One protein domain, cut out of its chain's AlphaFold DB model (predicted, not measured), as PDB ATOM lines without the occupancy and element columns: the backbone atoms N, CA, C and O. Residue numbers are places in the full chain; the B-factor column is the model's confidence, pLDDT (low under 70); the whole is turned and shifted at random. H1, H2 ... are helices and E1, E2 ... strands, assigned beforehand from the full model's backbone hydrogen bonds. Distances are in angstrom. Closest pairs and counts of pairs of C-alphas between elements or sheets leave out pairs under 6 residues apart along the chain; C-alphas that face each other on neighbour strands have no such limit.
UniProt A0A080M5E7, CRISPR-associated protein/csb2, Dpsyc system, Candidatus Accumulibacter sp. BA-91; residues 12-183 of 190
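AT A GLANCE: This is residues 12 to 183 of the 190 residues of the protein "CRISPR-associated protein/csb2, Dpsyc system" of Candidatus Accumulibacter sp. BA-91 (UniProt A0A080M5E7). A strongly twisted sheet of four strands, with helix H3 crossing one of its faces, makes the larger lobe. Beyond its E8 edge, where short helix H2 sits, a looser second lobe holds the hairpin E1 and E2, helix H1 and the small hairpin E3 and E4. The printed part has 172 residues, under half of them in named elements, which run E1 E2 H1 E3 E4 H2 E5 H3 E6 E7 E8: mixed helices and strands. The large sheet has the order E6 E7 E5 E8, all antiparallel. The whole is compact, with a radius of gyration of the C-alphas of 16.5 A and spans of 53 by 38 by 32 A.

IN THESE COORDINATES: In the large sheet E6 is residues 126 to 130, E7 residues 152 to 163, E5 residues 87 to 92 and E8 residues 179 to 182. E7, 22.8 A long, begins at C-alpha 152 (245.609, 99.463, 329.441) and bends by 112 degrees at residue 160. H3 is residues 108 to 118, 15.2 A, and H2 residues 80 to 84. E1, residues 12 to 16, begins at C-alpha 12 (263.655, 98.012, 328.996); E2 is residues 27 to 33, 17.1 A. H1 is residues 40 to 50, 15.4 A, from C-alpha 40 (277.971, 90.785, 338.836). E3 is residues 55 to 58 and E4 residues 61 to 64.

HOW THE PARTS SIT: In the hairpin E6 and E7, N 128 and O 156 are 2.9 A apart, within hydrogen-bond range. Between E7 and E5, N 157 and O 90 are 2.8 A apart, and past the bend N 163 and O 87 are 2.9 A apart. Between E5 and edge strand E8, N 91 and O 181 are 3.1 A apart. H3 is on the sheet at a height of 9.3 A, over E6 and E7, two layers with the helix on one face; it runs across the strands, at 65 degrees to E6 on the local plane. The closest C-alphas of H3 and E6, Glu 109 and Val 127, are 5.6 A apart. E5, H3 and E6 form a split strand-helix-strand unit, two strands running the same way with E7 between them; its crossover is right-handed. H2 is on the sheet, only just over E8, with 3 of its 5 C-alphas falling there; Trp 83 and Arg 181 have their closest C-alphas, 4.9 A apart. E1 and E8 have one pair of C-alphas within 8 A, Ala 13 and Leu 179, at 7.4 A. In the hairpin E1 and E2, N 15 and O 29 are 2.8 A apart; in the hairpin E3 and E4, N 56 and O 63 are 2.8 A apart. E2 is apart from E3 and E4, and H1 is not on the large sheet. Every O i to N i+4 pair is within hydrogen-bond range in H2 and H3, and 5 of 7 in H1.

THE WHOLE: The C-alphas farthest apart, of His 71 and Arg 104, are 56.3 A apart. The printed part has no cut. The long links are E4 to H2, E5 to H3, E6 to E7 and E7 to E8. Residues 36 to 41 and 57 to 62 stand free. The mean pLDDT of the printed part is 92.5, and no printed residue is under 70.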
ATOM      1  N   TRP A  12     263.214  96.850 329.750       89.06
ATOM      2  CA  TRP A  12     263.655  98.012 328.996       89.06
ATOM      3  C   TRP A  12     262.499  98.996 328.856       89.06
ATOM      4  O   TRP A  12     261.338  98.591 328.773       89.06
ATOM      5  N   ALA A  13     262.808 100.287 328.826       89.88
ATOM      6  CA  ALA A  13     261.841 101.315 328.474       89.88
ATOM      7  C   ALA A  13     262.525 102.509 327.820       89.88
ATOM      8  O   ALA A  13     263.699 102.787 328.066       89.88
ATOM      9  N   ILE A  14     261.762 103.247 327.018       89.88
ATOM     10  CA  ILE A  14     262.158 104.607 326.669       89.88
ATOM     11  C   ILE A  14     262.135 105.480 327.927       89.88
ATOM     12  O   ILE A  14     261.308 105.292 328.820       89.88
ATOM     13  N   ILE A  15     263.028 106.457 327.970       94.00
ATOM     14  CA  ILE A  15     263.040 107.520 328.968       94.00
ATOM     15  C   ILE A  15     262.446 108.767 328.307       94.00
ATOM     16  O   ILE A  15     263.135 109.403 327.504       94.00
ATOM     17  N   PRO A  16     261.168 109.098 328.556       95.19
ATOM     18  CA  PRO A  16     260.514 110.209 327.881       95.19
ATOM     19  C   PRO A  16     260.794 111.554 328.570       95.19
ATOM     20  O   PRO A  16     260.986 111.637 329.786       95.19
ATOM     21  N   ASP A  17     260.755 112.624 327.781       95.44
ATOM     22  CA  ASP A  17     260.783 114.017 328.227       95.44
ATOM     23  C   ASP A  17     259.434 114.425 328.843       95.44
ATOM     24  O   ASP A  17     258.499 114.811 328.134       95.44
ATOM     25  N   VAL A  18     259.303 114.275 330.166       95.81
ATOM     26  CA  VAL A  18     258.034 114.446 330.897       95.81
ATOM     27  C   VAL A  18     258.192 115.165 332.239       95.81
ATOM     28  O   VAL A  18     259.236 115.105 332.896       95.81
ATOM     29  N   GLY A  19     257.111 115.796 332.702       92.75
ATOM     30  CA  GLY A  19     256.992 116.291 334.078       92.75
ATOM     31  C   GLY A  19     257.659 117.639 334.364       92.75
ATOM     32  O   GLY A  19     258.026 117.906 335.503       92.75
ATOM     33  N   HIS A  20     257.816 118.492 333.352       90.75
ATOM     34  CA  HIS A  20     258.233 119.893 333.497       90.75
ATOM     35  C   HIS A  20     257.465 120.789 332.518       90.75
ATOM     36  O   HIS A  20     256.824 120.302 331.590       90.75
ATOM     37  N   THR A  21     257.535 122.110 332.704       90.62
ATOM     38  CA  THR A  21     256.746 123.113 331.960       90.62
ATOM     39  C   THR A  21     256.806 122.953 330.440       90.62
ATOM     40  O   THR A  21     255.788 123.089 329.766       90.62
ATOM     41  N   HIS A  22     257.983 122.619 329.911       90.62
ATOM     42  CA  HIS A  22     258.243 122.491 328.474       90.62
ATOM     43  C   HIS A  22     258.299 121.041 327.977       90.62
ATOM     44  O   HIS A  22     258.783 120.815 326.874       90.62
ATOM     45  N   ALA A  23     257.842 120.076 328.778       93.75
ATOM     46  CA  ALA A  23     257.881 118.665 328.416       93.75
ATOM     47  C   ALA A  23     257.052 118.374 327.158       93.75
ATOM     48  O   ALA A  23     255.906 118.827 327.056       93.75
ATOM     49  N   ARG A  24     257.620 117.606 326.221       93.44
ATOM     50  CA  ARG A  24     256.981 117.280 324.927       93.44
ATOM     51  C   ARG A  24     256.810 115.788 324.646       93.44
ATOM     52  O   ARG A  24     256.264 115.453 323.603       93.44
ATOM     53  N   GLY A  25     257.288 114.905 325.520       92.94
ATOM     54  CA  GLY A  25     257.136 113.456 325.343       92.94
ATOM     55  C   GLY A  25     258.080 112.817 324.332       92.94
ATOM     56  O   GLY A  25     257.933 111.635 324.030       92.94
ATOM     57  N   HIS A  26     259.051 113.564 323.804       92.12
ATOM     58  CA  HIS A  26     260.079 112.987 322.946       92.12
ATOM     59  C   HIS A  26     261.003 112.063 323.754       92.12
ATOM     60  O   HIS A  26     261.108 112.170 324.978       92.12
ATOM     61  N   VAL A  27     261.659 111.129 323.071       91.88
ATOM     62  CA  VAL A  27     262.555 110.159 323.710       91.88
ATOM     63  C   VAL A  27     263.887 110.833 324.035       91.88
ATOM     64  O   VAL A  27     264.551 111.345 323.140       91.88
ATOM     65  N   LEU A  28     264.277 110.813 325.311       92.44
ATOM     66  CA  LEU A  28     265.582 111.296 325.774       92.44
ATOM     67  C   LEU A  28     266.647 110.197 325.735       92.44
ATOM     68  O   LEU A  28     267.830 110.489 325.595       92.44
ATOM     69  N   GLY A  29     266.238 108.941 325.907       90.75
ATOM     70  CA  GLY A  29     267.142 107.797 325.913       90.75
ATOM     71  C   GLY A  29     266.432 106.484 326.212       90.75
ATOM     72  O   GLY A  29     265.202 106.402 326.180       90.75
ATOM     73  N   LEU A  30     267.224 105.461 326.520       87.94
ATOM     74  CA  LEU A  30     266.765 104.130 326.904       87.94
ATOM     75  C   LEU A  30     267.197 103.802 328.333       87.94
ATOM     76  O   LEU A  30     268.309 104.125 328.744       87.94
ATOM     77  N   GLY A  31     266.322 103.129 329.071       87.44
ATOM     78  CA  GLY A  31     266.620 102.540 330.370       87.44
ATOM     79  C   GLY A  31     266.591 101.019 330.297       87.44
ATOM     80  O   GLY A  31     265.715 100.450 329.645       87.44
ATOM     81  N   LEU A  32     267.531 100.375 330.992       87.88
ATOM     82  CA  LEU A  32     267.541  98.938 331.257       87.88
ATOM     83  C   LEU A  32     267.561  98.722 332.773       87.88
ATOM     84  O   LEU A  32     268.493  99.144 333.458       87.88
ATOM     85  N   TRP A  33     266.546  98.043 333.294       87.94
ATOM     86  CA  TRP A  33     266.458  97.636 334.691       87.94
ATOM     87  C   TRP A  33     266.688  96.145 334.800       87.94
ATOM     88  O   TRP A  33     265.982  95.346 334.187       87.94
ATOM     89  N   LEU A  34     267.688  95.783 335.593       86.94
ATOM     90  CA  LEU A  34     268.047  94.399 335.849       86.94
ATOM     91  C   LEU A  34     267.379  93.904 337.141       86.94
ATOM     92  O   LEU A  34     267.171  94.705 338.061       86.94
ATOM     93  N   PRO A  35     267.082  92.598 337.243       81.94
ATOM     94  CA  PRO A  35     266.626  91.975 338.482       81.94
ATOM     95  C   PRO A  35     267.535  92.275 339.676       81.94
ATOM     96  O   PRO A  35     268.751  92.399 339.523       81.94
ATOM     97  N   ARG A  36     266.974  92.344 340.892       75.88
ATOM     98  CA  ARG A  36     267.771  92.640 342.100       75.88
ATOM     99  C   ARG A  36     268.770  91.529 342.436       75.88
ATOM    100  O   ARG A  36     269.832  91.840 342.961       75.88
ATOM    101  N   GLY A  37     268.430  90.275 342.137       80.38
ATOM    102  CA  GLY A  37     269.236  89.093 342.461       80.38
ATOM    103  C   GLY A  37     270.251  88.674 341.393       80.38
ATOM    104  O   GLY A  37     270.818  87.596 341.515       80.38
ATOM    105  N   ILE A  38     270.461  89.474 340.340       85.12
ATOM    106  CA  ILE A  38     271.438  89.144 339.294       85.12
ATOM    107  C   ILE A  38     272.872  89.295 339.824       85.12
ATOM    108  O   ILE A  38     273.192  90.295 340.473       85.12
ATOM    109  N   ASP A  39     273.732  88.320 339.533       87.56
ATOM    110  CA  ASP A  39     275.151  88.386 339.884       87.56
ATOM    111  C   ASP A  39     275.917  89.433 339.044       87.56
ATOM    112  O   ASP A  39     275.412  90.000 338.068       87.56
ATOM    113  N   GLU A  40     277.143  89.750 339.465       86.31
ATOM    114  CA  GLU A  40     277.971  90.785 338.836       86.31
ATOM    115  C   GLU A  40     278.404  90.423 337.408       86.31
ATOM    116  O   GLU A  40     278.451  91.300 336.538       86.31
ATOM    117  N   GLN A  41     278.652  89.140 337.139       86.94
ATOM    118  CA  GLN A  41     279.026  88.675 335.809       86.94
ATOM    119  C   GLN A  41     277.850  88.842 334.844       86.94
ATOM    120  O   GLN A  41     277.980  89.491 333.812       86.94
ATOM    121  N   ALA A  42     276.669  88.362 335.220       85.44
ATOM    122  CA  ALA A  42     275.451  88.480 334.438       85.44
ATOM    123  C   ALA A  42     275.016  89.945 334.268       85.44
ATOM    124  O   ALA A  42     274.505  90.315 333.209       85.44
ATOM    125  N   ARG A  43     275.265  90.815 335.258       86.31
ATOM    126  CA  ARG A  43     275.107  92.271 335.104       86.31
ATOM    127  C   ARG A  43     276.039  92.821 334.025       86.31
ATOM    128  O   ARG A  43     275.579  93.555 333.152       86.31
ATOM    129  N   THR A  44     277.321  92.473 334.080       86.12
ATOM    130  CA  THR A  44     278.337  92.919 333.116       86.12
ATOM    131  C   THR A  44     278.005  92.443 331.702       86.12
ATOM    132  O   THR A  44     278.001  93.247 330.768       86.12
ATOM    133  N   ASP A  45     277.593  91.183 331.568       86.12
ATOM    134  CA  ASP A  45     277.156  90.570 330.311       86.12
ATOM    135  C   ASP A  45     275.927  91.265 329.699       86.12
ATOM    136  O   ASP A  45     275.712  91.186 328.493       86.12
ATOM    137  N   CYS A  46     275.112  91.959 330.504       82.19
ATOM    138  CA  CYS A  46     273.991  92.762 330.010       82.19
ATOM    139  C   CYS A  46     274.410  94.187 329.624       82.19
ATOM    140  O   CYS A  46     273.907  94.735 328.645       82.19
ATOM    141  N   VAL A  47     275.301  94.808 330.403       82.00
ATOM    142  CA  VAL A  47     275.684  96.218 330.225       82.00
ATOM    143  C   VAL A  47     276.641  96.398 329.048       82.00
ATOM    144  O   VAL A  47     276.453  97.325 328.262       82.00
ATOM    145  N   LEU A  48     277.639  95.522 328.885       83.75
ATOM    146  CA  LEU A  48     278.656  95.684 327.839       83.75
ATOM    147  C   LEU A  48     278.076  95.660 326.414       83.75
ATOM    148  O   LEU A  48     278.460  96.528 325.626       83.75
ATOM    149  N   PRO A  49     277.149  94.749 326.052       83.81
ATOM    150  CA  PRO A  49     276.508  94.795 324.741       83.81
ATOM    151  C   PRO A  49     275.597  96.011 324.584       83.81
ATOM    152  O   PRO A  49     275.557  96.601 323.511       83.81
ATOM    153  N   LEU A  50     274.902  96.431 325.651       81.19
ATOM    154  CA  LEU A  50     274.035  97.611 325.607       81.19
ATOM    155  C   LEU A  50     274.827  98.883 325.272       81.19
ATOM    156  O   LEU A  50     274.345  99.720 324.517       81.19
ATOM    157  N   MET A  51     276.049  99.013 325.794       82.50
ATOM    158  CA  MET A  51     276.939 100.142 325.493       82.50
ATOM    159  C   MET A  51     277.428 100.173 324.040       82.50
ATOM    160  O   MET A  51     277.916 101.208 323.594       82.50
ATOM    161  N   GLN A  52     277.314  99.059 323.317       85.38
ATOM    162  CA  GLN A  52     277.696  98.945 321.909       85.38
ATOM    163  C   GLN A  52     276.505  99.145 320.962       85.38
ATOM    164  O   GLN A  52     276.687  99.119 319.750       85.38
ATOM    165  N   VAL A  53     275.291  99.344 321.491       85.56
ATOM    166  CA  VAL A  53     274.112  99.640 320.673       85.56
ATOM    167  C   VAL A  53     274.210 101.070 320.150       85.56
ATOM    168  O   VAL A  53     274.040 102.032 320.897       85.56
ATOM    169  N   ASP A  54     274.438 101.197 318.850       88.88
ATOM    170  CA  ASP A  54     274.481 102.454 318.099       88.88
ATOM    171  C   ASP A  54     273.202 102.703 317.283       88.88
ATOM    172  O   ASP A  54     272.942 103.827 316.849       88.88
ATOM    173  N   HIS A  55     272.367 101.676 317.112       89.62
ATOM    174  CA  HIS A  55     271.132 101.735 316.344       89.62
ATOM    175  C   HIS A  55     270.001 100.924 316.986       89.62
ATOM    176  O   HIS A  55     270.187  99.811 317.476       89.62
ATOM    177  N   LEU A  56     268.785 101.465 316.915       85.62
ATOM    178  CA  LEU A  56     267.542 100.782 317.263       85.62
ATOM    179  C   LEU A  56     266.653 100.665 316.034       85.62
ATOM    180  O   LEU A  56     266.475 101.636 315.298       85.62
ATOM    181  N   ASN A  57     266.035  99.501 315.866       85.69
ATOM    182  CA  ASN A  57     265.085  99.258 314.790       85.69
ATOM    183  C   ASN A  57     263.647  99.402 315.309       85.69
ATOM    184  O   ASN A  57     263.269  98.796 316.312       85.69
ATOM    185  N   PHE A  58     262.839 100.180 314.596       77.62
ATOM    186  CA  PHE A  58     261.434 100.457 314.881       77.62
ATOM    187  C   PHE A  58     260.601 100.253 313.611       77.62
ATOM    188  O   PHE A  58     260.386 101.188 312.832       77.62
ATOM    189  N   GLY A  59     260.133  99.020 313.400       80.75
ATOM    190  CA  GLY A  59     259.559  98.620 312.113       80.75
ATOM    191  C   GLY A  59     260.607  98.792 311.012       80.75
ATOM    192  O   GLY A  59     261.734  98.333 311.170       80.75
ATOM    193  N   ASP A  60     260.260  99.535 309.964       85.75
ATOM    194  CA  ASP A  60     261.153  99.796 308.825       85.75
ATOM    195  C   ASP A  60     262.111 100.981 309.052       85.75
ATOM    196  O   ASP A  60     262.823 101.402 308.141       85.75
ATOM    197  N   ARG A  61     262.113 101.575 310.254       85.44
ATOM    198  CA  ARG A  61     262.966 102.719 310.600       85.44
ATOM    199  C   ARG A  61     264.121 102.294 311.489       85.44
ATOM    200  O   ARG A  61     263.934 101.520 312.423       85.44
ATOM    201  N   GLN A  62     265.280 102.894 311.258       90.00
ATOM    202  CA  GLN A  62     266.438 102.786 312.134       90.00
ATOM    203  C   GLN A  62     266.716 104.146 312.778       90.00
ATOM    204  O   GLN A  62     266.683 105.178 312.109       90.00
ATOM    205  N   VAL A  63     266.959 104.153 314.086       87.56
ATOM    206  CA  VAL A  63     267.255 105.356 314.871       87.56
ATOM    207  C   VAL A  63     268.621 105.184 315.511       87.56
ATOM    208  O   VAL A  63     268.850 104.192 316.197       87.56
ATOM    209  N   SER A  64     269.522 106.141 315.298       88.19
ATOM    210  CA  SER A  64     270.825 106.142 315.959       88.19
ATOM    211  C   SER A  64     270.699 106.459 317.446       88.19
ATOM    212  O   SER A  64     269.950 107.352 317.846       88.19
ATOM    213  N   VAL A  65     271.470 105.744 318.253       86.94
ATOM    214  CA  VAL A  65     271.625 105.955 319.688       86.94
ATOM    215  C   VAL A  65     273.088 106.238 319.961       86.94
ATOM    216  O   VAL A  65     273.980 105.639 319.372       86.94
ATOM    217  N   GLY A  66     273.340 107.182 320.853       84.88
ATOM    218  CA  GLY A  66     274.689 107.521 321.255       84.88
ATOM    219  C   GLY A  66     274.690 108.125 322.642       84.88
ATOM    220  O   GLY A  66     273.671 108.618 323.135       84.88
ATOM    221  N   MET A  67     275.856 108.091 323.270       81.88
ATOM    222  CA  MET A  67     276.064 108.805 324.518       81.88
ATOM    223  C   MET A  67     276.074 110.314 324.236       81.88
ATOM    224  O   MET A  67     276.704 110.743 323.264       81.88
ATOM    225  N   PRO A  68     275.401 111.136 325.061       78.44
ATOM    226  CA  PRO A  68     275.447 112.580 324.892       78.44
ATOM    227  C   PRO A  68     276.897 113.080 325.040       78.44
ATOM    228  O   PRO A  68     277.627 112.579 325.903       78.44
ATOM    229  N   PRO A  69     277.335 114.065 324.235       79.38
ATOM    230  CA  PRO A  69     278.659 114.660 324.375       79.38
ATOM    231  C   PRO A  69     278.888 115.209 325.788       79.38
ATOM    232  O   PRO A  69     277.992 115.814 326.368       79.38
ATOM    233  N   ALA A  70     280.109 115.086 326.316       80.38
ATOM    234  CA  ALA A  70     280.432 115.505 327.689       80.38
ATOM    235  C   ALA A  70     280.166 116.997 327.981       80.38
ATOM    236  O   ALA A  70     279.947 117.375 329.127       80.38
ATOM    237  N   HIS A  71     280.182 117.848 326.950       83.38
ATOM    238  CA  HIS A  71     279.892 119.280 327.071       83.38
ATOM    239  C   HIS A  71     278.389 119.593 327.132       83.38
ATOM    240  O   HIS A  71     278.006 120.715 327.459       83.38
ATOM    241  N   GLN A  72     277.530 118.631 326.790       83.25
ATOM    242  CA  GLN A  72     276.087 118.800 326.822       83.25
ATOM    243  C   GLN A  72     275.559 118.401 328.198       83.25
ATOM    244  O   GLN A  72     275.824 117.310 328.703       83.25
ATOM    245  N   GLN A  73     274.774 119.284 328.812       84.00
ATOM    246  CA  GLN A  73     274.163 118.981 330.097       84.00
ATOM    247  C   GLN A  73     273.186 117.809 329.944       84.00
ATOM    248  O   GLN A  73     272.249 117.871 329.149       84.00
ATOM    249  N   THR A  74     273.392 116.748 330.724       87.06
ATOM    250  CA  THR A  74     272.504 115.585 330.728       87.06
ATOM    251  C   THR A  74     271.094 116.011 331.152       87.06
ATOM    252  O   THR A  74     270.938 116.516 332.272       87.06
ATOM    253  N   PRO A  75     270.058 115.792 330.316       89.56
ATOM    254  CA  PRO A  75     268.677 116.078 330.681       89.56
ATOM    255  C   PRO A  75     268.308 115.414 332.007       89.56
ATOM    256  O   PRO A  75     268.648 114.252 332.235       89.56
ATOM    257  N   ARG A  76     267.554 116.112 332.867       89.94
ATOM    258  CA  ARG A  76     267.110 115.557 334.161       89.94
ATOM    259  C   ARG A  76     266.345 114.246 333.999       89.94
ATOM    260  O   ARG A  76     266.446 113.376 334.856       89.94
ATOM    261  N   GLY A  77     265.619 114.075 332.893       91.50
ATOM    262  CA  GLY A  77     264.947 112.819 332.565       91.50
ATOM    263  C   GLY A  77     265.897 111.621 332.492       91.50
ATOM    264  O   GLY A  77     265.481 110.528 332.828       91.50
ATOM    265  N   LEU A  78     267.179 111.798 332.165       91.69
ATOM    266  CA  LEU A  78     268.166 110.710 332.151       91.69
ATOM    267  C   LEU A  78     268.821 110.457 333.521       91.69
ATOM    268  O   LEU A  78     269.605 109.522 333.670       91.69
ATOM    269  N   TRP A  79     268.530 111.269 334.540       90.88
ATOM    270  CA  TRP A  79     269.111 111.079 335.867       90.88
ATOM    271  C   TRP A  79     268.392 109.951 336.600       90.88
ATOM    272  O   TRP A  79     267.168 109.954 336.723       90.88
ATOM    273  N   ARG A  80     269.156 109.024 337.189       89.44
ATOM    274  CA  ARG A  80     268.602 107.909 337.975       89.44
ATOM    275  C   ARG A  80     267.637 108.382 339.068       89.44
ATOM    276  O   ARG A  80     266.605 107.756 339.286       89.44
ATOM    277  N   GLN A  81     267.953 109.483 339.751       90.81
ATOM    278  CA  GLN A  81     267.131 110.003 340.850       90.81
ATOM    279  C   GLN A  81     265.723 110.425 340.402       90.81
ATOM    280  O   GLN A  81     264.788 110.250 341.175       90.81
ATOM    281  N   THR A  82     265.548 110.863 339.151       93.00
ATOM    282  CA  THR A  82     264.235 111.215 338.571       93.00
ATOM    283  C   THR A  82     263.257 110.041 338.570       93.00
ATOM    284  O   THR A  82     262.048 110.245 338.600       93.00
ATOM    285  N   TRP A  83     263.775 108.811 338.552       93.75
ATOM    286  CA  TRP A  83     262.986 107.581 338.478       93.75
ATOM    287  C   TRP A  83     263.032 106.771 339.768       93.75
ATOM    288  O   TRP A  83     262.068 106.093 340.101       93.75
ATOM    289  N   CYS A  84     264.155 106.809 340.485       92.12
ATOM    290  CA  CYS A  84     264.423 105.913 341.607       92.12
ATOM    291  C   CYS A  84     264.231 106.539 342.992       92.12
ATOM    292  O   CYS A  84     264.362 105.814 343.980       92.12
ATOM    293  N   HIS A  85     263.971 107.846 343.101       92.00
ATOM    294  CA  HIS A  85     263.827 108.487 344.410       92.00
ATOM    295  C   HIS A  85     262.656 107.877 345.212       92.00
ATOM    296  O   HIS A  85     261.558 107.759 344.668       92.00
ATOM    297  N   PRO A  86     262.854 107.484 346.489       95.69
ATOM    298  CA  PRO A  86     261.781 106.928 347.309       95.69
ATOM    299  C   PRO A  86     260.620 107.906 347.531       95.69
ATOM    300  O   PRO A  86     260.798 108.965 348.136       95.69
ATOM    301  N   SER A  87     259.412 107.521 347.118       96.81
ATOM    302  CA  SER A  87     258.216 108.371 347.187       96.81
ATOM    303  C   SER A  87     256.984 107.614 347.676       96.81
ATOM    304  O   SER A  87     256.880 106.398 347.504       96.81
ATOM    305  N   LEU A  88     256.054 108.354 348.285       97.19
ATOM    306  CA  LEU A  88     254.714 107.880 348.645       97.19
ATOM    307  C   LEU A  88     253.758 107.891 347.453       97.19
ATOM    308  O   LEU A  88     252.746 107.202 347.489       97.19
ATOM    309  N   THR A  89     254.051 108.672 346.409       97.62
ATOM    310  CA  THR A  89     253.162 108.833 345.255       97.62
ATOM    311  C   THR A  89     253.906 108.675 343.939       97.62
ATOM    312  O   THR A  89     255.039 109.137 343.763       97.62
ATOM    313  N   TRP A  90     253.246 107.986 343.017       98.38
ATOM    314  CA  TRP A  90     253.799 107.571 341.737       98.38
ATOM    315  C   TRP A  90     252.743 107.725 340.657       98.38
ATOM    316  O   TRP A  90     251.573 107.448 340.895       98.38
ATOM    317  N   ALA A  91     253.142 108.121 339.455       98.25
ATOM    318  CA  ALA A  91     252.239 108.127 338.311       98.25
ATOM    319  C   ALA A  91     252.932 107.583 337.069       98.25
ATOM    320  O   ALA A  91     254.154 107.680 336.913       98.25
ATOM    321  N   SER A  92     252.145 106.966 336.195       98.50
ATOM    322  CA  SER A  92     252.673 106.300 335.018       98.50
ATOM    323  C   SER A  92     252.968 107.283 333.896       98.50
ATOM    324  O   SER A  92     252.149 108.142 333.569       98.50
ATOM    325  N   VAL A  93     254.148 107.155 333.298       97.38
ATOM    326  CA  VAL A  93     254.563 107.905 332.100       97.38
ATOM    327  C   VAL A  93     254.325 107.091 330.831       97.38
ATOM    328  O   VAL A  93     254.177 107.657 329.755       97.38
ATOM    329  N   THR A  94     254.219 105.769 330.971       97.62
ATOM    330  CA  THR A  94     253.662 104.857 329.972       97.62
ATOM    331  C   THR A  94     252.522 104.061 330.620       97.62
ATOM    332  O   THR A  94     252.565 103.800 331.825       97.62
ATOM    333  N   PRO A  95     251.444 103.730 329.894       98.06
ATOM    334  CA  PRO A  95     250.271 103.098 330.488       98.06
ATOM    335  C   PRO A  95     250.588 101.705 331.025       98.06
ATOM    336  O   PRO A  95     251.430 100.989 330.486       98.06
ATOM    337  N   VAL A  96     249.878 101.311 332.077       98.50
ATOM    338  CA  VAL A  96     249.931  99.963 332.639       98.50
ATOM    339  C   VAL A  96     248.977  99.079 331.852       98.50
ATOM    340  O   VAL A  96     247.790  99.383 331.743       98.50
ATOM    341  N   VAL A  97     249.497  97.975 331.321       98.19
ATOM    342  CA  VAL A  97     248.691  96.903 330.724       98.19
ATOM    343  C   VAL A  97     248.299  95.941 331.834       98.19
ATOM    344  O   VAL A  97     249.177  95.409 332.514       98.19
ATOM    345  N   LEU A  98     247.001  95.712 332.032       97.19
ATOM    346  CA  LEU A  98     246.529  94.836 333.105       97.19
ATOM    347  C   LEU A  98     247.018  93.396 332.886       97.19
ATOM    348  O   LEU A  98     246.913  92.859 331.781       97.19
ATOM    349  N   ASP A  99     247.499  92.749 333.951       95.50
ATOM    350  CA  ASP A  99     247.955  91.349 333.898       95.50
ATOM    351  C   ASP A  99     246.817  90.375 333.577       95.50
ATOM    352  O   ASP A  99     247.019  89.329 332.957       95.50
ATOM    353  N   ARG A 100     245.595  90.748 333.963       94.88
ATOM    354  CA  ARG A 100     244.372  89.984 333.729       94.88
ATOM    355  C   ARG A 100     243.176  90.908 333.540       94.88
ATOM    356  O   ARG A 100     243.179  92.054 333.982       94.88
ATOM    357  N   HIS A 101     242.117  90.380 332.939       93.38
ATOM    358  CA  HIS A 101     240.839  91.082 332.912       93.38
ATOM    359  C   HIS A 101     240.196  91.104 334.315       93.38
ATOM    360  O   HIS A 101     240.313  90.120 335.061       93.38
ATOM    361  N   PRO A 102     239.506  92.199 334.686       94.12
ATOM    362  CA  PRO A 102     238.682  92.227 335.886       94.12
ATOM    363  C   PRO A 102     237.594  91.155 335.820       94.12
ATOM    364  O   PRO A 102     236.965  90.950 334.779       94.12
ATOM    365  N   LYS A 103     237.356  90.473 336.942       94.88
ATOM    366  CA  LYS A 103     236.188  89.593 337.083       94.88
ATOM    367  C   LYS A 103     234.912  90.444 337.139       94.88
ATOM    368  O   LYS A 103     234.963  91.634 337.444       94.88
ATOM    369  N   ARG A 104     233.747  89.840 336.881       95.50
ATOM    370  CA  ARG A 104     232.455  90.544 336.976       95.50
ATOM    371  C   ARG A 104     232.300  91.180 338.364       95.50
ATOM    372  O   ARG A 104     232.376  90.476 339.364       95.50
ATOM    373  N   GLY A 105     232.081  92.494 338.404       94.69
ATOM    374  CA  GLY A 105     231.917  93.264 339.644       94.69
ATOM    375  C   GLY A 105     233.221  93.645 340.358       94.69
ATOM    376  O   GLY A 105     233.164  94.378 341.337       94.69
ATOM    377  N   GLN A 106     234.384  93.196 339.878       96.62
ATOM    378  CA  GLN A 106     235.680  93.605 340.419       96.62
ATOM    379  C   GLN A 106     236.074  94.981 339.879       96.62
ATOM    380  O   GLN A 106     235.966  95.232 338.676       96.62
ATOM    381  N   ARG A 107     236.583  95.850 340.756       97.56
ATOM    382  CA  ARG A 107     237.114  97.154 340.353       97.56
ATOM    383  C   ARG A 107     238.434  96.979 339.608       97.56
ATOM    384  O   ARG A 107     239.226  96.092 339.921       97.56
ATOM    385  N   VAL A 108     238.688  97.830 338.618       97.19
ATOM    386  CA  VAL A 108     239.941  97.779 337.846       97.19
ATOM    387  C   VAL A 108     241.126  98.165 338.735       97.19
ATOM    388  O   VAL A 108     242.212  97.611 338.603       97.19
ATOM    389  N   GLU A 109     240.890  99.055 339.690       98.50
ATOM    390  CA  GLU A 109     241.816  99.495 340.726       98.50
ATOM    391  C   GLU A 109     242.348  98.323 341.554       98.50
ATOM    392  O   GLU A 109     243.548  98.259 341.805       98.50
ATOM    393  N   ASP A 110     241.490  97.355 341.898       98.12
ATOM    394  CA  ASP A 110     241.909  96.153 342.626       98.12
ATOM    395  C   ASP A 110     242.842  95.292 341.769       98.12
ATOM    396  O   ASP A 110     243.836  94.777 342.266       98.12
ATOM    397  N   VAL A 111     242.562  95.174 340.467       98.12
ATOM    398  CA  VAL A 111     243.430  94.446 339.527       98.12
ATOM    399  C   VAL A 111     244.793  95.128 339.400       98.12
ATOM    400  O   VAL A 111     245.809  94.444 339.365       98.12
ATOM    401  N   VAL A 112     244.826  96.462 339.353       98.44
ATOM    402  CA  VAL A 112     246.081  97.225 339.333       98.44
ATOM    403  C   VAL A 112     246.843  97.061 340.647       98.44
ATOM    404  O   VAL A 112     248.054  96.869 340.611       98.44
ATOM    405  N   ALA A 113     246.168  97.090 341.797       98.56
ATOM    406  CA  ALA A 113     246.808  96.851 343.088       98.56
ATOM    407  C   ALA A 113     247.424  95.441 343.165       98.56
ATOM    408  O   ALA A 113     248.574  95.308 343.583       98.56
ATOM    409  N   ASP A 114     246.724  94.420 342.661       98.00
ATOM    410  CA  ASP A 114     247.264  93.059 342.544       98.00
ATOM    411  C   ASP A 114     248.507  93.026 341.629       98.00
ATOM    412  O   ASP A 114     249.499  92.372 341.947       98.00
ATOM    413  N   SER A 115     248.491  93.760 340.506       97.31
ATOM    414  CA  SER A 115     249.649  93.903 339.606       97.31
ATOM    415  C   SER A 115     250.854  94.560 340.289       97.31
ATOM    416  O   SER A 115     251.995  94.203 339.994       97.31
ATOM    417  N   VAL A 116     250.623  95.523 341.186       98.12
ATOM    418  CA  VAL A 116     251.681  96.194 341.959       98.12
ATOM    419  C   VAL A 116     252.323  95.221 342.953       98.12
ATOM    420  O   VAL A 116     253.550  95.134 343.004       98.12
ATOM    421  N   GLU A 117     251.519  94.440 343.678       97.31
ATOM    422  CA  GLU A 117     252.017  93.407 344.598       97.31
ATOM    423  C   GLU A 117     252.765  92.295 343.858       97.31
ATOM    424  O   GLU A 117     253.862  91.905 344.256       97.31
ATOM    425  N   MET A 118     252.226  91.838 342.724       94.06
ATOM    426  CA  MET A 118     252.873  90.832 341.882       94.06
ATOM    427  C   MET A 118     254.217  91.317 341.315       94.06
ATOM    428  O   MET A 118     255.115  90.512 341.076       94.06
ATOM    429  N   ALA A 119     254.385  92.628 341.118       92.75
ATOM    430  CA  ALA A 119     255.659  93.231 340.728       92.75
ATOM    431  C   ALA A 119     256.655  93.383 341.903       92.75
ATOM    432  O   ALA A 119     257.774  93.857 341.703       92.75
ATOM    433  N   GLY A 120     256.283  92.958 343.116       92.94
ATOM    434  CA  GLY A 120     257.143  92.962 344.301       92.94
ATOM    435  C   GLY A 120     257.161  94.292 345.057       92.94
ATOM    436  O   GLY A 120     258.110  94.562 345.799       92.94
ATOM    437  N   TYR A 121     256.149  95.138 344.857       95.94
ATOM    438  CA  TYR A 121     255.965  96.379 345.609       95.94
ATOM    439  C   TYR A 121     254.891  96.206 346.695       95.94
ATOM    440  O   TYR A 121     254.063  95.302 346.601       95.94
ATOM    441  N   PRO A 122     254.868  97.064 347.730       97.94
ATOM    442  CA  PRO A 122     253.769  97.084 348.694       97.94
ATOM    443  C   PRO A 122     252.435  97.362 347.999       97.94
ATOM    444  O   PRO A 122     252.408  98.067 346.992       97.94
ATOM    445  N   ARG A 123     251.321  96.881 348.555       98.25
ATOM    446  CA  ARG A 123     249.995  97.233 348.038       98.25
ATOM    447  C   ARG A 123     249.770  98.754 348.134       98.25
ATOM    448  O   ARG A 123     250.051  99.334 349.185       98.25
ATOM    449  N   PRO A 124     249.277  99.419 347.075       98.56
ATOM    450  CA  PRO A 124     248.935 100.835 347.144       98.56
ATOM    451  C   PRO A 124     247.677 101.052 347.997       98.56
ATOM    452  O   PRO A 124     246.758 100.232 347.985       98.56
ATOM    453  N   VAL A 125     247.627 102.179 348.708       98.38
ATOM    454  CA  VAL A 125     246.464 102.607 349.507       98.38
ATOM    455  C   VAL A 125     245.449 103.404 348.687       98.38
ATOM    456  O   VAL A 125     244.288 103.494 349.072       98.38
ATOM    457  N   ASP A 126     245.871 103.955 347.545       98.50
ATOM    458  CA  ASP A 126     244.996 104.599 346.563       98.50
ATOM    459  C   ASP A 126     245.469 104.281 345.140       98.50
ATOM    460  O   ASP A 126     246.674 104.221 344.868       98.50
ATOM    461  N   VAL A 127     244.509 104.091 344.236       98.69
ATOM    462  CA  VAL A 127     244.738 103.822 342.815       98.69
ATOM    463  C   VAL A 127     243.762 104.661 342.002       98.69
ATOM    464  O   VAL A 127     242.551 104.456 342.054       98.69
ATOM    465  N   LYS A 128     244.301 105.569 341.190       98.44
ATOM    466  CA  LYS A 128     243.537 106.367 340.226       98.44
ATOM    467  C   LYS A 128     243.866 105.922 338.812       98.44
ATOM    468  O   LYS A 128     245.025 105.665 338.496       98.44
ATOM    469  N   LEU A 129     242.846 105.854 337.962       98.19
ATOM    470  CA  LEU A 129     242.952 105.399 336.577       98.19
ATOM    471  C   LEU A 129     242.529 106.517 335.624       98.19
ATOM    472  O   LEU A 129     241.617 107.282 335.937       98.19
ATOM    473  N   GLY A 130     243.126 106.579 334.436       97.12
ATOM    474  CA  GLY A 130     242.684 107.534 333.427       97.12
ATOM    475  C   GLY A 130     243.411 107.431 332.095       97.12
ATOM    476  O   GLY A 130     244.448 106.791 331.960       97.12
ATOM    477  N   GLN A 131     242.868 108.116 331.089       97.62
ATOM    478  CA  GLN A 131     243.537 108.250 329.791       97.62
ATOM    479  C   GLN A 131     244.739 109.198 329.836       97.62
ATOM    480  O   GLN A 131     245.583 109.130 328.950       97.62
ATOM    481  N   PHE A 132     244.814 110.070 330.842       97.44
ATOM    482  CA  PHE A 132     245.860 111.073 330.991       97.44
ATOM    483  C   PHE A 132     246.845 110.652 332.081       97.44
ATOM    484  O   PHE A 132     246.439 110.228 333.164       97.44
ATOM    485  N   SER A 133     248.136 110.814 331.808       97.31
ATOM    486  CA  SER A 133     249.161 110.798 332.850       97.31
ATOM    487  C   SER A 133     249.083 112.069 333.699       97.31
ATOM    488  O   SER A 133     248.748 113.141 333.196       97.31
ATOM    489  N   ALA A 134     249.507 111.977 334.961       95.25
ATOM    490  CA  ALA A 134     249.769 113.150 335.795       95.25
ATOM    491  C   ALA A 134     250.965 113.990 335.287       95.25
ATOM    492  O   ALA A 134     251.151 115.133 335.707       95.25
ATOM    493  N   PHE A 135     251.791 113.446 334.383       96.06
ATOM    494  CA  PHE A 135     252.948 114.143 333.833       96.06
ATOM    495  C   PHE A 135     252.652 114.767 332.472       96.06
ATOM    496  O   PHE A 135     252.403 114.077 331.484       96.06
ATOM    497  N   ARG A 136     252.814 116.094 332.397       95.31
ATOM    498  CA  ARG A 136     252.891 116.814 331.119       95.31
ATOM    499  C   ARG A 136     253.928 116.159 330.205       95.31
ATOM    500  O   ARG A 136     255.021 115.820 330.660       95.31
ATOM    501  N   GLY A 137     253.584 116.045 328.926       95.38
ATOM    502  CA  GLY A 137     254.424 115.455 327.886       95.38
ATOM    503  C   GLY A 137     254.151 113.971 327.649       95.38
ATOM    504  O   GLY A 137     254.417 113.498 326.555       95.38
ATOM    505  N   ALA A 138     253.581 113.237 328.609       96.62
ATOM    506  CA  ALA A 138     253.193 111.852 328.357       96.62
ATOM    507  C   ALA A 138     251.983 111.802 327.394       96.62
ATOM    508  O   ALA A 138     251.012 112.534 327.625       96.62
ATOM    509  N   PRO A 139     252.020 110.965 326.337       96.50
ATOM    510  CA  PRO A 139     250.862 110.718 325.476       96.50
ATOM    511  C   PRO A 139     249.685 110.125 326.258       96.50
ATOM    512  O   PRO A 139     249.857 109.620 327.366       96.50
ATOM    513  N   LEU A 140     248.489 110.143 325.673       98.00
ATOM    514  CA  LEU A 140     247.327 109.458 326.235       98.00
ATOM    515  C   LEU A 140     247.533 107.944 326.208       98.00
ATOM    516  O   LEU A 140     248.111 107.415 325.259       98.00
ATOM    517  N   ALA A 141     246.945 107.215 327.160       97.88
ATOM    518  CA  ALA A 141     247.081 105.756 327.201       97.88
ATOM    519  C   ALA A 141     246.639 105.096 325.882       97.88
ATOM    520  O   ALA A 141     247.336 104.226 325.367       97.88
ATOM    521  N   ARG A 142     245.536 105.558 325.278       96.94
ATOM    522  CA  ARG A 142     245.048 105.076 323.969       96.94
ATOM    523  C   ARG A 142     245.991 105.298 322.776       96.94
ATOM    524  O   ARG A 142     245.756 104.700 321.735       96.94
ATOM    525  N   GLU A 143     246.993 106.171 322.889       96.56
ATOM    526  CA  GLU A 143     247.983 106.413 321.825       96.56
ATOM    527  C   GLU A 143     249.120 105.383 321.850       96.56
ATOM    528  O   GLU A 143     249.864 105.247 320.880       96.56
ATOM    529  N   PHE A 144     249.245 104.620 322.937       95.00
ATOM    530  CA  PHE A 144     250.182 103.510 323.018       95.00
ATOM    531  C   PHE A 144     249.607 102.258 322.356       95.00
ATOM    532  O   PHE A 144     248.402 102.008 322.380       95.00
ATOM    533  N   SER A 145     250.506 101.439 321.814       93.25
ATOM    534  CA  SER A 145     250.194 100.143 321.205       93.25
ATOM    535  C   SER A 145     250.867  99.024 322.006       93.25
ATOM    536  O   SER A 145     252.029  98.710 321.741       93.25
ATOM    537  N   PRO A 146     250.188  98.448 323.015       93.56
ATOM    538  CA  PRO A 146     250.720  97.324 323.777       93.56
ATOM    539  C   PRO A 146     251.045  96.113 322.911       93.56
ATOM    540  O   PRO A 146     250.379  95.839 321.912       93.56
ATOM    541  N   ARG A 147     252.035  95.332 323.349       91.25
ATOM    542  CA  ARG A 147     252.348  94.034 322.742       91.25
ATOM    543  C   ARG A 147     251.301  93.003 323.144       91.25
ATOM    544  O   ARG A 147     250.909  92.151 322.345       91.25
ATOM    545  N   SER A 148     250.879  93.054 324.401       90.38
ATOM    546  CA  SER A 148     249.884  92.143 324.941       90.38
ATOM    547  C   SER A 148     248.468  92.620 324.650       90.38
ATOM    548  O   SER A 148     248.124  93.779 324.863       90.38
ATOM    549  N   ARG A 149     247.590  91.686 324.267       89.25
ATOM    550  CA  ARG A 149     246.143  91.935 324.300       89.25
ATOM    551  C   ARG A 149     245.699  92.192 325.740       89.25
ATOM    552  O   ARG A 149     246.163  91.503 326.655       89.25
ATOM    553  N   GLY A 150     244.769  93.125 325.920       90.62
ATOM    554  CA  GLY A 150     244.194  93.443 327.221       90.62
ATOM    555  C   GLY A 150     243.646  94.862 327.285       90.62
ATOM    556  O   GLY A 150     243.499  95.530 326.265       90.62
ATOM    557  N   CYS A 151     243.346  95.301 328.503       94.38
ATOM    558  CA  CYS A 151     243.047  96.695 328.812       94.38
ATOM    559  C   CYS A 151     244.326  97.380 329.305       94.38
ATOM    560  O   CYS A 151     245.128  96.757 330.008       94.38
ATOM    561  N   TRP A 152     244.506  98.648 328.954       97.94
ATOM    562  CA  TRP A 152     245.609  99.463 329.441       97.94
ATOM    563  C   TRP A 152     245.143 100.881 329.743       97.94
ATOM    564  O   TRP A 152     244.212 101.393 329.121       97.94
ATOM    565  N   THR A 153     245.771 101.503 330.734       98.31
ATOM    566  CA  THR A 153     245.385 102.825 331.235       98.31
ATOM    567  C   THR A 153     246.569 103.498 331.928       98.31
ATOM    568  O   THR A 153     247.497 102.811 332.367       98.31
ATOM    569  N   HIS A 154     246.567 104.828 332.041       98.69
ATOM    570  CA  HIS A 154     247.473 105.477 332.986       98.69
ATOM    571  C   HIS A 154     246.993 105.237 334.410       98.69
ATOM    572  O   HIS A 154     245.792 105.124 334.672       98.69
ATOM    573  N   VAL A 155     247.957 105.163 335.324       98.62
ATOM    574  CA  VAL A 155     247.695 104.957 336.745       98.62
ATOM    575  C   VAL A 155     248.430 106.002 337.572       98.62
ATOM    576  O   VAL A 155     249.559 106.379 337.245       98.62
ATOM    577  N   ALA A 156     247.808 106.435 338.660       98.56
ATOM    578  CA  ALA A 156     248.481 107.095 339.767       98.56
ATOM    579  C   ALA A 156     248.257 106.279 341.041       98.56
ATOM    580  O   ALA A 156     247.156 105.787 341.281       98.56
ATOM    581  N   LEU A 157     249.319 106.109 341.820       98.62
ATOM    582  CA  LEU A 157     249.378 105.250 342.994       98.62
ATOM    583  C   LEU A 157     249.804 106.072 344.207       98.62
ATOM    584  O   LEU A 157     250.724 106.890 344.103       98.62
ATOM    585  N   ALA A 158     249.191 105.797 345.354       98.25
ATOM    586  CA  ALA A 158     249.679 106.230 346.658       98.25
ATOM    587  C   ALA A 158     250.013 105.017 347.533       98.25
ATOM    588  O   ALA A 158     249.351 103.984 347.448       98.25
ATOM    589  N   PHE A 159     251.010 105.154 348.399       98.25
ATOM    590  CA  PHE A 159     251.471 104.118 349.321       98.25
ATOM    591  C   PHE A 159     251.531 104.658 350.748       98.25
ATOM    592  O   PHE A 159     251.775 105.845 350.958       98.25
ATOM    593  N   GLU A 160     251.368 103.773 351.729       97.19
ATOM    594  CA  GLU A 160     251.534 104.104 353.151       97.19
ATOM    595  C   GLU A 160     253.005 104.361 353.521       97.19
ATOM    596  O   GLU A 160     253.313 105.204 354.360       97.19
ATOM    597  N   GLN A 161     253.929 103.673 352.844       96.38
ATOM    598  CA  GLN A 161     255.373 103.812 353.027       96.38
ATOM    599  C   GLN A 161     256.068 104.254 351.739       96.38
ATOM    600  O   GLN A 161     255.595 103.984 350.635       96.38
ATOM    601  N   ARG A 162     257.220 104.927 351.865       96.75
ATOM    602  CA  ARG A 162     258.001 105.360 350.697       96.75
ATOM    603  C   ARG A 162     258.522 104.141 349.940       96.75
ATOM    604  O   ARG A 162     259.283 103.347 350.486       96.75
ATOM    605  N   VAL A 163     258.165 104.038 348.665       96.69
ATOM    606  CA  VAL A 163     258.634 102.980 347.762       96.69
ATOM    607  C   VAL A 163     259.738 103.548 346.880       96.69
ATOM    608  O   VAL A 163     259.579 104.636 346.335       96.69
ATOM    609  N   ALA A 164     260.866 102.845 346.759       93.06
ATOM    610  CA  ALA A 164     261.942 103.184 345.827       93.06
ATOM    611  C   ALA A 164     261.658 102.580 344.448       93.06
ATOM    612  O   ALA A 164     261.218 101.433 344.359       93.06
ATOM    613  N   GLY A 165     261.932 103.333 343.382       90.69
ATOM    614  CA  GLY A 165     261.568 102.924 342.027       90.69
ATOM    615  C   GLY A 165     262.724 102.791 341.025       90.69
ATOM    616  O   GLY A 165     263.875 102.590 341.431       90.69
ATOM    617  N   PRO A 166     262.431 102.921 339.715       93.25
ATOM    618  CA  PRO A 166     261.087 103.159 339.178       93.25
ATOM    619  C   PRO A 166     260.128 102.024 339.511       93.25
ATOM    620  O   PRO A 166     260.561 100.901 339.787       93.25
ATOM    621  N   LEU A 167     258.831 102.322 339.476       96.25
ATOM    622  CA  LEU A 167     257.842 101.252 339.494       96.25
ATOM    623  C   LEU A 167     257.615 100.779 338.064       96.25
ATOM    624  O   LEU A 167     257.359 101.583 337.168       96.25
ATOM    625  N   LEU A 168     257.737  99.470 337.874       96.25
ATOM    626  CA  LEU A 168     257.482  98.774 336.622       96.25
ATOM    627  C   LEU A 168     256.321  97.815 336.876       96.25
ATOM    628  O   LEU A 168     256.480  96.836 337.602       96.25
ATOM    629  N   VAL A 169     255.139  98.115 336.338       97.00
ATOM    630  CA  VAL A 169     253.884  97.449 336.729       97.00
ATOM    631  C   VAL A 169     253.104  96.965 335.511       97.00
ATOM    632  O   VAL A 169     253.023  97.644 334.490       97.00
ATOM    633  N   GLY A 170     252.486  95.790 335.636       96.56
ATOM    634  CA  GLY A 170     251.620  95.211 334.614       96.56
ATOM    635  C   GLY A 170     252.328  94.261 333.653       96.56
ATOM    636  O   GLY A 170     253.521  93.965 333.783       96.56
ATOM    637  N   LYS A 171     251.564  93.791 332.669       95.12
ATOM    638  CA  LYS A 171     251.927  92.673 331.788       95.12
ATOM    639  C   LYS A 171     253.095  92.981 330.857       95.12
ATOM    640  O   LYS A 171     253.967  92.145 330.646       95.12
ATOM    641  N   ASP A 172     253.125  94.207 330.342       95.56
ATOM    642  CA  ASP A 172     254.142  94.678 329.397       95.56
ATOM    643  C   ASP A 172     255.245  95.503 330.089       95.56
ATOM    644  O   ASP A 172     256.002  96.209 329.421       95.56
ATOM    645  N   ARG A 173     255.390  95.385 331.422       94.69
ATOM    646  CA  ARG A 173     256.392  96.127 332.216       94.69
ATOM    647  C   ARG A 173     257.845  95.886 331.807       94.69
ATOM    648  O   ARG A 173     258.720  96.689 332.106       94.69
ATOM    649  N   HIS A 174     258.102  94.769 331.129       93.00
ATOM    650  CA  HIS A 174     259.421  94.401 330.618       93.00
ATOM    651  C   HIS A 174     259.661  94.871 329.173       93.00
ATOM    652  O   HIS A 174     260.755  94.679 328.649       93.00
ATOM    653  N   PHE A 175     258.654  95.478 328.533       92.50
ATOM    654  CA  PHE A 175     258.635  95.840 327.111       92.50
ATOM    655  C   PHE A 175     258.248  97.312 326.878       92.50
ATOM    656  O   PHE A 175     257.562  97.638 325.912       92.50
ATOM    657  N   GLY A 176     258.666  98.207 327.776       92.25
ATOM    658  CA  GLY A 176     258.521  99.657 327.623       92.25
ATOM    659  C   GLY A 176     257.200 100.268 328.088       92.25
ATOM    660  O   GLY A 176     257.076 101.495 328.087       92.25
ATOM    661  N   LEU A 177     256.235  99.463 328.532       96.44
ATOM    662  CA  LEU A 177     254.999  99.950 329.150       96.44
ATOM    663  C   LEU A 177     255.043  99.824 330.673       96.44
ATOM    664  O   LEU A 177     255.960  99.235 331.228       96.44
ATOM    665  N   GLY A 178     254.072 100.423 331.360       97.44
ATOM    666  CA  GLY A 178     253.951 100.323 332.810       97.44
ATOM    667  C   GLY A 178     255.083 100.970 333.606       97.44
ATOM    668  O   GLY A 178     255.328 100.554 334.734       97.44
ATOM    669  N   LEU A 179     255.774 101.962 333.037       97.56
ATOM    670  CA  LEU A 179     256.805 102.737 333.724       97.56
ATOM    671  C   LEU A 179     256.157 103.872 334.521       97.56
ATOM    672  O   LEU A 179     255.444 104.710 333.961       97.56
ATOM    673  N   LEU A 180     256.444 103.932 335.820       97.94
ATOM    674  CA  LEU A 180     256.045 105.022 336.703       97.94
ATOM    675  C   LEU A 180     257.266 105.741 337.273       97.94
ATOM    676  O   LEU A 180     258.310 105.136 337.531       97.94
ATOM    677  N   ARG A 181     257.087 107.035 337.545       95.88
ATOM    678  CA  ARG A 181     258.058 107.869 338.267       95.88
ATOM    679  C   ARG A 181     257.418 108.557 339.480       95.88
ATOM    680  O   ARG A 181     256.187 108.687 339.505       95.88
ATOM    681  N   PRO A 182     258.226 109.014 340.453       96.75
ATOM    682  CA  PRO A 182     257.745 109.783 341.591       96.75
ATOM    683  C   PRO A 182     257.001 111.039 341.147       96.75
ATOM    684  O   PRO A 182     257.440 111.730 340.221       96.75
ATOM    685  N   VAL A 183     255.899 111.343 341.832       92.19
ATOM    686  CA  VAL A 183     255.231 112.644 341.749       92.19
ATOM    687  C   VAL A 183     255.755 113.501 342.896       92.19
ATOM    688  O   VAL A 183     255.480 113.230 344.064       92.19
TER     689      VAL A 183